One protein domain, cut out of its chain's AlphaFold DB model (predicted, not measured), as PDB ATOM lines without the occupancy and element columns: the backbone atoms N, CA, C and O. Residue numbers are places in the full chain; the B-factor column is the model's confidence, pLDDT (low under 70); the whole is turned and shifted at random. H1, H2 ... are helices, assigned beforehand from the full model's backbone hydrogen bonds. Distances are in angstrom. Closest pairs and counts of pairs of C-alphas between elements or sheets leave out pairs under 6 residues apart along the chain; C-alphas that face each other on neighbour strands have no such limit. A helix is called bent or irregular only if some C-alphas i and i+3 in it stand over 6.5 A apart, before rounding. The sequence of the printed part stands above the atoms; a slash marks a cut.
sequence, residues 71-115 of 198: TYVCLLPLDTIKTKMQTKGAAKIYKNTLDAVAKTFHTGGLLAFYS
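What this domain is: This is residues 71 to 115 of the 198 residues of an uncharacterized protein of Cajanus cajan (UniProt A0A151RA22). One long, kinked helix, H1, runs along the longest axis. Beyond its last residue the chain turns through the short helix H2 and folds back, so that the first part of H3 packs crosswise on the later part of H1, and residues 109 to 115 fold back from the far end of H3. The printed part has 45 residues with three named helices, in the order H1, H2, H3, and no named strand; the class is all helix. The whole is compact, with a radius of gyration of the C-alphas of 10.1 A, and elongated, with spans of 30 by 19 by 16 A.

How they stand to each other: H1, residues 71 to 86, is the longest helix and has a kink of 39 degrees near residue 78. H3, residues 97 to 108, touches H1, with 6 pairs of C-alphas within 8 A. The closest C-alphas of the two are those of Ile 81 and Val 101, 6.7 A apart. Their lines stand about perpendicular, at 74 degrees. H1 touches H3 with residues 81 to 85 alone, and H3 touches H1 with residues 97 to 101 alone. H2, residues 90 to 93, is close to H1 but not clearly touching it; their closest C-alphas, those of Lys 84 and Ala 90, are 6.6 A apart. H2 and H3 are apart, but only just, with their closest C-alphas at 8.2 A. In H3 every O i to N i+4 pair is within hydrogen-bond range; in H1 10 of 12 are, and H2 is too short for such a pair.

Where its parts are: H1 begins at C-alpha 71, at (-10.725, -14.651, 15.999), and ends at C-alpha 86, at (-9.941, -1.816, -1.595), a length of 21.8 A. It is irregular: C-alphas 74 and 77 are 7.0 A apart, and its line is a rough one. H3 is 17.1 A long, from Thr 97 to Gly 108, where the C-alpha stands at (4.787, -15.467, -0.519). H2, four residues from Ala 90 to Ile 93, measures 5.1 A. After H3, residues 111 to 113 are a short helical run that bears no name.

The domain as a whole: The two C-alphas farthest apart are those of Thr 71 and Lys 92, at 31.1 A. The first and last printed C-alphas, of Thr 71 and Ser 115, are 17.1 A apart. The printed part has no cut. The links from H1 to H2 and from H2 to H3 are tight, with 3 residues in each. The mean pLDDT of the printed part is 87.6, and no printed residue is under 70.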
ATOM      1  N   THR A  71      -9.847 -15.182  17.047       93.19
ATOM      2  CA  THR A  71     -10.725 -14.651  15.999       93.19
ATOM      3  C   THR A  71      -9.945 -13.767  15.031       93.19
ATOM      4  O   THR A  71     -10.057 -13.950  13.822       93.19
ATOM      5  N   TYR A  72      -9.103 -12.863  15.536       89.06
ATOM      6  CA  TYR A  72      -8.293 -11.990  14.695       89.06
ATOM      7  C   TYR A  72      -7.336 -12.776  13.794       89.06
ATOM      8  O   TYR A  72      -7.299 -12.521  12.596       89.06
ATOM      9  N   VAL A  73      -6.627 -13.778  14.322       88.69
ATOM     10  CA  VAL A  73      -5.742 -14.647  13.522       88.69
ATOM     11  C   VAL A  73      -6.516 -15.348  12.403       88.69
ATOM     12  O   VAL A  73      -6.041 -15.397  11.270       88.69
ATOM     13  N   CYS A  74      -7.726 -15.837  12.683       90.19
ATOM     14  CA  CYS A  74      -8.570 -16.476  11.674       90.19
ATOM     15  C   CYS A  74      -9.110 -15.495  10.617       90.19
ATOM     16  O   CYS A  74      -9.236 -15.876   9.453       90.19
ATOM     17  N   LEU A  75      -9.440 -14.255  10.993       90.81
ATOM     18  CA  LEU A  75     -10.014 -13.251  10.081       90.81
ATOM     19  C   LEU A  75      -8.960 -12.456   9.300       90.81
ATOM     20  O   LEU A  75      -9.243 -11.975   8.204       90.81
ATOM     21  N   LEU A  76      -7.738 -12.357   9.812       88.94
ATOM     22  CA  LEU A  76      -6.644 -11.609   9.205       88.94
ATOM     23  C   LEU A  76      -6.368 -11.922   7.717       88.94
ATOM     24  O   LEU A  76      -6.158 -10.969   6.958       88.94
ATOM     25  N   PRO A  77      -6.387 -13.183   7.231       87.56
ATOM     26  CA  PRO A  77      -6.243 -13.444   5.797       87.56
ATOM     27  C   PRO A  77      -7.379 -12.830   4.967       87.56
ATOM     28  O   PRO A  77      -7.130 -12.319   3.873       87.56
ATOM     29  N   LEU A  78      -8.612 -12.826   5.484       90.56
ATOM     30  CA  LEU A  78      -9.763 -12.216   4.816       90.56
ATOM     31  C   LEU A  78      -9.628 -10.691   4.790       90.56
ATOM     32  O   LEU A  78      -9.797 -10.079   3.733       90.56
ATOM     33  N   ASP A  79      -9.259 -10.084   5.917       89.31
ATOM     34  CA  ASP A  79      -9.064  -8.635   6.022       89.31
ATOM     35  C   ASP A  79      -7.910  -8.149   5.135       89.31
ATOM     36  O   ASP A  79      -8.010  -7.111   4.475       89.31
ATOM     37  N   THR A  80      -6.838  -8.933   5.023       87.88
ATOM     38  CA  THR A  80      -5.701  -8.623   4.143       87.88
ATOM     39  C   THR A  80      -6.106  -8.642   2.669       87.88
ATOM     40  O   THR A  80      -5.734  -7.755   1.902       87.88
ATOM     41  N   ILE A  81      -6.912  -9.614   2.244       90.19
ATOM     42  CA  ILE A  81      -7.414  -9.651   0.865       90.19
ATOM     43  C   ILE A  81      -8.402  -8.516   0.611       90.19
ATOM     44  O   ILE A  81      -8.335  -7.862  -0.431       90.19
ATOM     45  N   LYS A  82      -9.277  -8.226   1.574       89.56
ATOM     46  CA  LYS A  82     -10.232  -7.123   1.478       89.56
ATOM     47  C   LYS A  82      -9.529  -5.775   1.341       89.56
ATOM     48  O   LYS A  82      -9.870  -5.009   0.444       89.56
ATOM     49  N   THR A  83      -8.516  -5.500   2.158       89.94
ATOM     50  CA  THR A  83      -7.736  -4.252   2.084       89.94
ATOM     51  C   THR A  83      -6.952  -4.143   0.775       89.94
ATOM     52  O   THR A  83      -6.970  -3.086   0.142       89.94
ATOM     53  N   LYS A  84      -6.360  -5.240   0.278       87.06
ATOM     54  CA  LYS A  84      -5.736  -5.278  -1.060       87.06
ATOM     55  C   LYS A  84      -6.733  -4.983  -2.178       87.06
ATOM     56  O   LYS A  84      -6.402  -4.227  -3.083       87.06
ATOM     57  N   MET A  85      -7.949  -5.523  -2.102       89.31
ATOM     58  CA  MET A  85      -9.020  -5.258  -3.072       89.31
ATOM     59  C   MET A  85      -9.554  -3.822  -2.996       89.31
ATOM     60  O   MET A  85      -9.965  -3.266  -4.008       89.31
ATOM     61  N   GLN A  86      -9.528  -3.207  -1.812       90.38
ATOM     62  CA  GLN A  86      -9.941  -1.816  -1.595       90.38
ATOM     63  C   GLN A  86      -8.832  -0.795  -1.902       90.38
ATOM     64  O   GLN A  86      -9.083   0.410  -1.916       90.38
ATOM     65  N   THR A  87      -7.605  -1.252  -2.164       90.44
ATOM     66  CA  THR A  87      -6.475  -0.371  -2.475       90.44
ATOM     67  C   THR A  87      -6.641   0.255  -3.865       90.44
ATOM     68  O   THR A  87      -7.104  -0.378  -4.816       90.44
ATOM     69  N   LYS A  88      -6.237   1.521  -4.019       83.56
ATOM     70  CA  LYS A  88      -6.301   2.221  -5.312       83.56
ATOM     71  C   LYS A  88      -5.483   1.467  -6.369       83.56
ATOM     72  O   LYS A  88      -4.311   1.178  -6.163       83.56
ATOM     73  N   GLY A  89      -6.109   1.157  -7.506       84.56
ATOM     74  CA  GLY A  89      -5.489   0.382  -8.589       84.56
ATOM     75  C   GLY A  89      -5.666  -1.136  -8.488       84.56
ATOM     76  O   GLY A  89      -5.278  -1.837  -9.420       84.56
ATOM     77  N   ALA A  90      -6.315  -1.652  -7.436       83.06
ATOM     78  CA  ALA A  90      -6.560  -3.086  -7.261       83.06
ATOM     79  C   ALA A  90      -7.306  -3.726  -8.440       83.06
ATOM     80  O   ALA A  90      -6.925  -4.806  -8.878       83.06
ATOM     81  N   ALA A  91      -8.284  -3.026  -9.024       81.31
ATOM     82  CA  ALA A  91      -9.051  -3.504 -10.181       81.31
ATOM     83  C   ALA A  91      -8.205  -3.739 -11.452       81.31
ATOM     84  O   ALA A  91      -8.636  -4.448 -12.354       81.31
ATOM     85  N   LYS A  92      -6.999  -3.156 -11.543       84.31
ATOM     86  CA  LYS A  92      -6.048  -3.422 -12.638       84.31
ATOM     87  C   LYS A  92      -5.138  -4.621 -12.348       84.31
ATOM     88  O   LYS A  92      -4.564  -5.190 -13.269       84.31
ATOM     89  N   ILE A  93      -4.974  -4.974 -11.073       84.62
ATOM     90  CA  ILE A  93      -4.013  -5.979 -10.593       84.62
ATOM     91  C   ILE A  93      -4.697  -7.330 -10.342       84.62
ATOM     92  O   ILE A  93      -4.067  -8.370 -10.565       84.62
ATOM     93  N   TYR A  94      -5.955  -7.299  -9.893       88.50
ATOM     94  CA  TYR A  94      -6.770  -8.450  -9.522       88.50
ATOM     95  C   TYR A  94      -8.112  -8.396 -10.252       88.50
ATOM     96  O   TYR A  94      -8.800  -7.377 -10.215       88.50
ATOM     97  N   LYS A  95      -8.497  -9.501 -10.896       85.88
ATOM     98  CA  LYS A  95      -9.783  -9.601 -11.608       85.88
ATOM     99  C   LYS A  95     -10.947  -9.877 -10.660       85.88
ATOM    100  O   LYS A  95     -12.031  -9.347 -10.850       85.88
ATOM    101  N   ASN A  96     -10.709 -10.718  -9.655       87.50
ATOM    102  CA  ASN A  96     -11.697 -11.188  -8.684       87.50
ATOM    103  C   ASN A  96     -11.029 -11.425  -7.322       87.50
ATOM    104  O   ASN A  96      -9.811 -11.585  -7.242       87.50
ATOM    105  N   THR A  97     -11.817 -11.551  -6.253       89.62
ATOM    106  CA  THR A  97     -11.297 -11.865  -4.908       89.62
ATOM    107  C   THR A  97     -10.478 -13.161  -4.885       89.62
ATOM    108  O   THR A  97      -9.422 -13.206  -4.262       89.62
ATOM    109  N   LEU A  98     -10.909 -14.201  -5.610       90.94
ATOM    110  CA  LEU A  98     -10.173 -15.473  -5.699       90.94
ATOM    111  C   LEU A  98      -8.834 -15.334  -6.437       90.94
ATOM    112  O   LEU A  98      -7.851 -15.961  -6.053       90.94
ATOM    113  N   ASP A  99      -8.776 -14.467  -7.449       90.38
ATOM    114  CA  ASP A  99      -7.542 -14.139  -8.172       90.38
ATOM    115  C   ASP A  99      -6.555 -13.403  -7.246       90.38
ATOM    116  O   ASP A  99      -5.364 -13.710  -7.221       90.38
ATOM    117  N   ALA A 100      -7.056 -12.512  -6.382       88.62
ATOM    118  CA  ALA A 100      -6.244 -11.862  -5.351       88.62
ATOM    119  C   ALA A 100      -5.680 -12.844  -4.312       88.62
ATOM    120  O   ALA A 100      -4.523 -12.700  -3.903       88.62
ATOM    121  N   VAL A 101      -6.462 -13.854  -3.914       90.75
ATOM    122  CA  VAL A 101      -6.012 -14.928  -3.011       90.75
ATOM    123  C   VAL A 101      -4.925 -15.764  -3.678       90.75
ATOM    124  O   VAL A 101      -3.843 -15.907  -3.111       90.75
ATOM    125  N   ALA A 102      -5.174 -16.268  -4.890       90.94
ATOM    126  CA  ALA A 102      -4.232 -17.119  -5.615       90.94
ATOM    127  C   ALA A 102      -2.899 -16.403  -5.868       90.94
ATOM    128  O   ALA A 102      -1.830 -16.951  -5.602       90.94
ATOM    129  N   LYS A 103      -2.955 -15.141  -6.303       89.69
ATOM    130  CA  LYS A 103      -1.766 -14.324  -6.560       89.69
ATOM    131  C   LYS A 103      -1.001 -13.994  -5.278       89.69
ATOM    132  O   LYS A 103       0.222 -14.022  -5.291       89.69
ATOM    133  N   THR A 104      -1.702 -13.741  -4.168       88.38
ATOM    134  CA  THR A 104      -1.072 -13.534  -2.848       88.38
ATOM    135  C   THR A 104      -0.407 -14.810  -2.328       88.38
ATOM    136  O   THR A 104       0.679 -14.746  -1.758       88.38
ATOM    137  N   PHE A 105      -1.020 -15.972  -2.551       90.50
ATOM    138  CA  PHE A 105      -0.424 -17.253  -2.182       90.50
ATOM    139  C   PHE A 105       0.812 -17.568  -3.036       90.50
ATOM    140  O   PHE A 105       1.813 -18.046  -2.513       90.50
ATOM    141  N   HIS A 106       0.790 -17.241  -4.330       89.12
ATOM    142  CA  HIS A 106       1.929 -17.474  -5.220       89.12
ATOM    143  C   HIS A 106       3.132 -16.568  -4.905       89.12
ATOM    144  O   HIS A 106       4.271 -16.978  -5.099       89.12
ATOM    145  N   THR A 107       2.912 -15.342  -4.413       86.88
ATOM    146  CA  THR A 107       4.010 -14.402  -4.132       86.88
ATOM    147  C   THR A 107       4.773 -14.695  -2.844       86.88
ATOM    148  O   THR A 107       5.963 -14.402  -2.778       86.88
ATOM    149  N   GLY A 108       4.126 -15.239  -1.811       81.31
ATOM    150  CA  GLY A 108       4.787 -15.467  -0.519       81.31
ATOM    151  C   GLY A 108       4.093 -16.478   0.389       81.31
ATOM    152  O   GLY A 108       4.293 -16.456   1.605       81.31
ATOM    153  N   GLY A 109       3.255 -17.346  -0.183       86.75
ATOM    154  CA  GLY A 109       2.560 -18.408   0.532       86.75
ATOM    155  C   GLY A 109       1.659 -17.890   1.651       86.75
ATOM    156  O   GLY A 109       1.023 -16.842   1.542       86.75
ATOM    157  N   LEU A 110       1.615 -18.639   2.753       83.12
ATOM    158  CA  LEU A 110       0.803 -18.306   3.924       83.12
ATOM    159  C   LEU A 110       1.282 -17.034   4.635       83.12
ATOM    160  O   LEU A 110       0.447 -16.245   5.067       83.12
ATOM    161  N   LEU A 111       2.593 -16.776   4.712       83.75
ATOM    162  CA  LEU A 111       3.115 -15.592   5.410       83.75
ATOM    163  C   LEU A 111       2.702 -14.274   4.741       83.75
ATOM    164  O   LEU A 111       2.543 -13.265   5.430       83.75
ATOM    165  N   ALA A 112       2.459 -14.270   3.428       83.50
ATOM    166  CA  ALA A 112       2.000 -13.081   2.707       83.50
ATOM    167  C   ALA A 112       0.613 -12.582   3.158       83.50
ATOM    168  O   ALA A 112       0.289 -11.413   2.940       83.50
ATOM    169  N   PHE A 113      -0.195 -13.436   3.797       84.38
ATOM    170  CA  PHE A 113      -1.475 -13.050   4.400       84.38
ATOM    171  C   PHE A 113      -1.315 -12.415   5.787       84.38
ATOM    172  O   PHE A 113      -2.216 -11.723   6.241       84.38
ATOM    173  N   TYR A 114      -0.170 -12.622   6.442       85.62
ATOM    174  CA  TYR A 114       0.110 -12.140   7.796       85.62
ATOM    175  C   TYR A 114       1.088 -10.956   7.828       85.62
ATOM    176  O   TYR A 114       1.309 -10.376   8.890       85.62
ATOM    177  N   SER A 115       1.653 -10.534   6.686       79.94
ATOM    178  CA  SER A 115       2.652  -9.450   6.660       79.94
ATOM    179  C   SER A 115       2.104  -8.084   7.106       79.94
ATOM    180  O   SER A 115       2.881  -7.204   7.466       79.94
TER     181      SER A 115